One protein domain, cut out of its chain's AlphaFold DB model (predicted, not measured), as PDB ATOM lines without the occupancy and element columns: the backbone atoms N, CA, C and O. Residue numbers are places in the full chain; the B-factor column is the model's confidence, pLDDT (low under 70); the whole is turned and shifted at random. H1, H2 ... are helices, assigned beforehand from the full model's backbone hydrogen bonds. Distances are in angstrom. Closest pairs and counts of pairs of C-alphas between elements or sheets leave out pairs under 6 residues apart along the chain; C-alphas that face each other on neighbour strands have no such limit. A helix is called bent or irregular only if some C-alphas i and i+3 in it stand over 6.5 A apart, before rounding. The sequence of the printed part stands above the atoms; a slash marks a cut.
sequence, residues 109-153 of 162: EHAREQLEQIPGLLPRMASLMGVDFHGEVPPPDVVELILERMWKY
ATOM      1  N   GLU A 109     -36.526  15.122 -27.756       93.31
ATOM      2  CA  GLU A 109     -36.490  16.307 -26.897       93.31
ATOM      3  C   GLU A 109     -37.603  16.363 -25.832       93.31
ATOM      4  O   GLU A 109     -37.388  16.946 -24.774       93.31
ATOM      5  N   HIS A 110     -38.750  15.713 -26.057       94.44
ATOM      6  CA  HIS A 110     -39.881  15.679 -25.119       94.44
ATOM      7  C   HIS A 110     -39.961  14.373 -24.311       94.44
ATOM      8  O   HIS A 110     -40.833  14.233 -23.457       94.44
ATOM      9  N   ALA A 111     -39.077  13.404 -24.570       93.56
ATOM     10  CA  ALA A 111     -39.179  12.058 -24.005       93.56
ATOM     11  C   ALA A 111     -39.191  12.064 -22.468       93.56
ATOM     12  O   ALA A 111     -40.041  11.449 -21.829       93.56
ATOM     13  N   ARG A 112     -38.243  12.806 -21.881       94.62
ATOM     14  CA  ARG A 112     -38.108  12.964 -20.430       94.62
ATOM     15  C   ARG A 112     -39.354  13.585 -19.818       94.62
ATOM     16  O   ARG A 112     -39.924  13.028 -18.891       94.62
ATOM     17  N   GLU A 113     -39.763  14.726 -20.363       94.75
ATOM     18  CA  GLU A 113     -40.905  15.481 -19.860       94.75
ATOM     19  C   GLU A 113     -42.169  14.616 -19.849       94.75
ATOM     20  O   GLU A 113     -42.905  14.587 -18.867       94.75
ATOM     21  N   GLN A 114     -42.383  13.836 -20.907       94.69
ATOM     22  CA  GLN A 114     -43.516  12.927 -21.000       94.69
ATOM     23  C   GLN A 114     -43.465  11.806 -19.957       94.69
ATOM     24  O   GLN A 114     -44.492  11.516 -19.348       94.69
ATOM     25  N   LEU A 115     -42.299  11.197 -19.712       92.69
ATOM     26  CA  LEU A 115     -42.140  10.180 -18.662       92.69
ATOM     27  C   LEU A 115     -42.457  10.734 -17.267       92.69
ATOM     28  O   LEU A 115     -42.988  10.007 -16.431       92.69
ATOM     29  N   GLU A 116     -42.144  12.004 -17.020       91.88
ATOM     30  CA  GLU A 116     -42.370  12.663 -15.731       91.88
ATOM     31  C   GLU A 116     -43.816  13.154 -15.561       91.88
ATOM     32  O   GLU A 116     -44.347  13.124 -14.450       91.88
ATOM     33  N   GLN A 117     -44.458  13.602 -16.644       93.12
ATOM     34  CA  GLN A 117     -45.747  14.296 -16.574       93.12
ATOM     35  C   GLN A 117     -46.953  13.446 -16.987       93.12
ATOM     36  O   GLN A 117     -48.053  13.708 -16.501       93.12
ATOM     37  N   ILE A 118     -46.794  12.451 -17.870       93.06
ATOM     38  CA  ILE A 118     -47.921  11.634 -18.343       93.06
ATOM     39  C   ILE A 118     -48.235  10.554 -17.296       93.06
ATOM     40  O   ILE A 118     -47.419   9.649 -17.079       93.06
ATOM     41  N   PRO A 119     -49.428  10.583 -16.666       90.62
ATOM     42  CA  PRO A 119     -49.788   9.607 -15.647       90.62
ATOM     43  C   PRO A 119     -49.740   8.176 -16.192       90.62
ATOM     44  O   PRO A 119     -50.297   7.874 -17.243       90.62
ATOM     45  N   GLY A 120     -49.063   7.284 -15.469       89.81
ATOM     46  CA  GLY A 120     -48.971   5.864 -15.821       89.81
ATOM     47  C   GLY A 120     -47.961   5.518 -16.921       89.81
ATOM     48  O   GLY A 120     -47.656   4.336 -17.088       89.81
ATOM     49  N   LEU A 121     -47.374   6.496 -17.623       92.31
ATOM     50  CA  LEU A 121     -46.398   6.210 -18.678       92.31
ATOM     51  C   LEU A 121     -45.105   5.602 -18.115       92.31
ATOM     52  O   LEU A 121     -44.653   4.568 -18.604       92.31
ATOM     53  N   LEU A 122     -44.543   6.197 -17.059       90.94
ATOM     54  CA  LEU A 122     -43.312   5.717 -16.420       90.94
ATOM     55  C   LEU A 122     -43.388   4.245 -15.966       90.94
ATOM     56  O   LEU A 122     -42.552   3.456 -16.414       90.94
ATOM     57  N   PRO A 123     -44.373   3.819 -15.142       89.88
ATOM     58  CA  PRO A 123     -44.477   2.418 -14.731       89.88
ATOM     59  C   PRO A 123     -44.750   1.476 -15.911       89.88
ATOM     60  O   PRO A 123     -44.232   0.357 -15.937       89.88
ATOM     61  N   ARG A 124     -45.509   1.922 -16.924       90.38
ATOM     62  CA  ARG A 124     -45.749   1.142 -18.146       90.38
ATOM     63  C   ARG A 124     -44.446   0.893 -18.910       90.38
ATOM     64  O   ARG A 124     -44.175  -0.245 -19.291       90.38
ATOM     65  N   MET A 125     -43.634   1.929 -19.121       91.81
ATOM     66  CA  MET A 125     -42.352   1.812 -19.828       91.81
ATOM     67  C   MET A 125     -41.330   1.005 -19.032       91.81
ATOM     68  O   MET A 125     -40.622   0.188 -19.617       91.81
ATOM     69  N   ALA A 126     -41.306   1.155 -17.705       89.81
ATOM     70  CA  ALA A 126     -40.466   0.331 -16.846       89.81
ATOM     71  C   ALA A 126     -40.799  -1.164 -17.006       89.81
ATOM     72  O   ALA A 126     -39.905  -1.970 -17.265       89.81
ATOM     73  N   SER A 127     -42.089  -1.515 -16.971       88.62
ATOM     74  CA  SER A 127     -42.567  -2.889 -17.178       88.62
ATOM     75  C   SER A 127     -42.170  -3.448 -18.552       88.62
ATOM     76  O   SER A 127     -41.561  -4.516 -18.634       88.62
ATOM     77  N   LEU A 128     -42.419  -2.700 -19.636       87.38
ATOM     78  CA  LEU A 128     -42.065  -3.135 -20.995       87.38
ATOM     79  C   LEU A 128     -40.552  -3.312 -21.198       87.38
ATOM     80  O   LEU A 128     -40.132  -4.172 -21.971       87.38
ATOM     81  N   MET A 129     -39.731  -2.511 -20.514       87.75
ATOM     82  CA  MET A 129     -38.269  -2.539 -20.646       87.75
ATOM     83  C   MET A 129     -37.565  -3.399 -19.586       87.75
ATOM     84  O   MET A 129     -36.326  -3.402 -19.539       87.75
ATOM     85  N   GLY A 130     -38.323  -4.116 -18.746       84.44
ATOM     86  CA  GLY A 130     -37.783  -4.936 -17.658       84.44
ATOM     87  C   GLY A 130     -36.920  -4.116 -16.696       84.44
ATOM     88  O   GLY A 130     -35.787  -4.493 -16.389       84.44
ATOM     89  N   VAL A 131     -37.401  -2.928 -16.334       86.19
ATOM     90  CA  VAL A 131     -36.820  -2.070 -15.301       86.19
ATOM     91  C   VAL A 131     -37.640  -2.262 -14.033       86.19
ATOM     92  O   VAL A 131     -38.857  -2.082 -14.051       86.19
ATOM     93  N   ASP A 132     -36.972  -2.631 -12.943       78.94
ATOM     94  CA  ASP A 132     -37.632  -2.887 -11.669       78.94
ATOM     95  C   ASP A 132     -38.293  -1.605 -11.148       78.94
ATOM     96  O   ASP A 132     -37.641  -0.612 -10.825       78.94
ATOM     97  N   PHE A 133     -39.618  -1.646 -11.067       72.50
ATOM     98  CA  PHE A 133     -40.459  -0.579 -10.545       72.50
ATOM     99  C   PHE A 133     -41.263  -1.169  -9.382       72.50
ATOM    100  O   PHE A 133     -42.376  -1.664  -9.555       72.50
ATOM    101  N   HIS A 134     -40.638  -1.248  -8.204       64.81
ATOM    102  CA  HIS A 134     -41.134  -2.036  -7.063       64.81
ATOM    103  C   HIS A 134     -41.529  -1.205  -5.829       64.81
ATOM    104  O   HIS A 134     -41.537  -1.726  -4.718       64.81
ATOM    105  N   GLY A 135     -41.892   0.071  -5.986       61.06
ATOM    106  CA  GLY A 135     -42.296   0.908  -4.849       61.06
ATOM    107  C   GLY A 135     -43.332   1.976  -5.187       61.06
ATOM    108  O   GLY A 135     -43.534   2.311  -6.350       61.06
ATOM    109  N   GLU A 136     -43.962   2.532  -4.144       59.12
ATOM    110  CA  GLU A 136     -44.844   3.713  -4.234       59.12
ATOM    111  C   GLU A 136     -44.082   4.981  -4.665       59.12
ATOM    112  O   GLU A 136     -44.684   5.942  -5.139       59.12
ATOM    113  N   VAL A 137     -42.750   4.969  -4.534       58.03
ATOM    114  CA  VAL A 137     -41.843   6.022  -4.992       58.03
ATOM    115  C   VAL A 137     -40.941   5.440  -6.087       58.03
ATOM    116  O   VAL A 137     -40.207   4.487  -5.807       58.03
ATOM    117  N   PRO A 138     -40.971   5.983  -7.319       61.97
ATOM    118  CA  PRO A 138     -40.032   5.606  -8.368       61.97
ATOM    119  C   PRO A 138     -38.592   5.802  -7.877       61.97
ATOM    120  O   PRO A 138     -38.292   6.868  -7.328       61.97
ATOM    121  N   PRO A 139     -37.684   4.831  -8.073       65.62
ATOM    122  CA  PRO A 139     -36.260   5.079  -7.915       65.62
ATOM    123  C   PRO A 139     -35.855   6.345  -8.694       65.62
ATOM    124  O   PRO A 139     -36.356   6.568  -9.803       65.62
ATOM    125  N   PRO A 140     -34.988   7.201  -8.127       66.81
ATOM    126  CA  PRO A 140     -34.672   8.514  -8.699       66.81
ATOM    127  C   PRO A 140     -34.036   8.442 -10.100       66.81
ATOM    128  O   PRO A 140     -33.953   9.454 -10.787       66.81
ATOM    129  N   ASP A 141     -33.604   7.258 -10.527       84.25
ATOM    130  CA  ASP A 141     -32.912   6.961 -11.776       84.25
ATOM    131  C   ASP A 141     -33.760   6.184 -12.803       84.25
ATOM    132  O   ASP A 141     -33.277   5.934 -13.906       84.25
ATOM    133  N   VAL A 142     -35.024   5.833 -12.515       88.00
ATOM    134  CA  VAL A 142     -35.857   5.059 -13.469       88.00
ATOM    135  C   VAL A 142     -36.024   5.785 -14.801       88.00
ATOM    136  O   VAL A 142     -35.959   5.150 -15.853       88.00
ATOM    137  N   VAL A 143     -36.222   7.107 -14.766       90.56
ATOM    138  CA  VAL A 143     -36.346   7.929 -15.980       90.56
ATOM    139  C   VAL A 143     -35.079   7.809 -16.826       90.56
ATOM    140  O   VAL A 143     -35.175   7.500 -18.011       90.56
ATOM    141  N   GLU A 144     -33.897   7.971 -16.220       91.38
ATOM    142  CA  GLU A 144     -32.614   7.822 -16.923       91.38
ATOM    143  C   GLU A 144     -32.456   6.421 -17.499       91.38
ATOM    144  O   GLU A 144     -32.132   6.264 -18.673       91.38
ATOM    145  N   LEU A 145     -32.750   5.393 -16.703       90.31
ATOM    146  CA  LEU A 145     -32.575   4.008 -17.115       90.31
ATOM    147  C   LEU A 145     -33.498   3.628 -18.281       90.31
ATOM    148  O   LEU A 145     -33.102   2.862 -19.164       90.31
ATOM    149  N   ILE A 146     -34.723   4.162 -18.309       91.56
ATOM    150  CA  ILE A 146     -35.627   4.019 -19.454       91.56
ATOM    151  C   ILE A 146     -35.038   4.739 -20.665       91.56
ATOM    152  O   ILE A 146     -34.881   4.099 -21.707       91.56
ATOM    153  N   LEU A 147     -34.660   6.018 -20.530       91.94
ATOM    154  CA  LEU A 147     -34.071   6.824 -21.609       91.94
ATOM    155  C   LEU A 147     -32.824   6.150 -22.217       91.94
ATOM    156  O   LEU A 147     -32.699   6.071 -23.442       91.94
ATOM    157  N   GLU A 148     -31.958   5.569 -21.387       90.31
ATOM    158  CA  GLU A 148     -30.774   4.802 -21.797       90.31
ATOM    159  C   GLU A 148     -31.109   3.499 -22.539       90.31
ATOM    160  O   GLU A 148     -30.312   3.019 -23.351       90.31
ATOM    161  N   ARG A 149     -32.268   2.890 -22.270       88.38
ATOM    162  CA  ARG A 149     -32.694   1.625 -22.892       88.38
ATOM    163  C   ARG A 149     -33.575   1.819 -24.123       88.38
ATOM    164  O   ARG A 149     -33.674   0.879 -24.913       88.38
ATOM    165  N   MET A 150     -34.164   3.001 -24.325       87.94
ATOM    166  CA  MET A 150     -35.124   3.265 -25.409       87.94
ATOM    167  C   MET A 150     -34.607   2.885 -26.795       87.94
ATOM    168  O   MET A 150     -35.348   2.319 -27.597       87.94
ATOM    169  N   TRP A 151     -33.323   3.131 -27.074       85.25
ATOM    170  CA  TRP A 151     -32.725   2.862 -28.387       85.25
ATOM    171  C   TRP A 151     -32.863   1.400 -28.834       85.25
ATOM    172  O   TRP A 151     -32.862   1.134 -30.033       85.25
ATOM    173  N   LYS A 152     -32.999   0.455 -27.893       83.94
ATOM    174  CA  LYS A 152     -33.178  -0.975 -28.195       83.94
ATOM    175  C   LYS A 152     -34.557  -1.289 -28.776       83.94
ATOM    176  O   LYS A 152     -34.718  -2.329 -29.407       83.94
ATOM    177  N   TYR A 153     -35.538  -0.425 -28.527       83.88
ATOM    178  CA  TYR A 153     -36.951  -0.663 -28.820       83.88
ATOM    179  C   TYR A 153     -37.521   0.316 -29.847       83.88
ATOM    180  O   TYR A 153     -38.474  -0.020 -30.547       83.88
TER     181      TYR A 153
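This is residues 109 to 153 of the 162 residues of an uncharacterized protein of Poecilia formosa (UniProt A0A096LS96). Look for three short helices, H1, H2 and H3, whose centres make a triangle, each helix in contact with the other two, and for a long loop, residues 129 to 141, that swings away from the end of H2 and comes back to the start of H3. H1 and H2 make a corner at their tight link, and H3 closes the triangle, crossing both at a slant. The printed part has 45 residues with three named helices, in the order H1, H2, H3, and no named strand; its class is all helix. It is compact, with a radius of gyration of the C-alphas of 9.7 A, and it spans 27 by 21 by 16 A.

Start at C-alpha 109, printed at (-36.490, 16.307, -26.897); from there H1, residues 109 to 117, runs 14.0 A to C-alpha 117. H1 is irregular: C-alphas 109 and 112 are 7.5 A apart. Next find C-alpha 121 at (-46.398, 6.210, -18.678), where H2, residues 121 to 128, begins; it is 10.6 A long. After residues 129 to 141 comes H3, residues 142 to 152, the longest helix at 16.1 A, ending at C-alpha 152, (-33.178, -0.975, -28.195). H3 is irregular too: C-alphas 148 and 151 are 7.1 A apart.

Begin with H1 and H2, which touch only at the corner by their link; their closest C-alphas are those of Leu 115 and Leu 122, 5.1 A apart. Their lines are about perpendicular, at 80 degrees. Leu 115 also leads you to H3: H1 and H3 touch, and the closest C-alphas are those of Leu 115 and Val 143, 6.8 A apart. These two helices stand at a steep tilt of 44 degrees and run opposite ways. H2 and H3 touch with the C-alphas of Ala 126 and Ile 146 closest, 6.6 A apart. They stand at a steep tilt of 53 degrees and run the same way. In the backbone, each O i to N i+4 pair of H2 is within hydrogen-bond range, against 4 of 5 in H1 and 5 of 7 in H3.

The two C-alphas farthest apart are those of Glu 109 and Gly 135, 27.5 A. The printed part has no cut. The link from H1 to H2 is tight, with 3 residues; the link from H2 to H3 is long, with 13 residues, whose C-alphas lie 8 to 14 A from the mean of all C-alphas. Read the B-factor column for the model's confidence: the mean pLDDT of the printed part is 85.2, and residues 134 to 140, within that long link, are under 70.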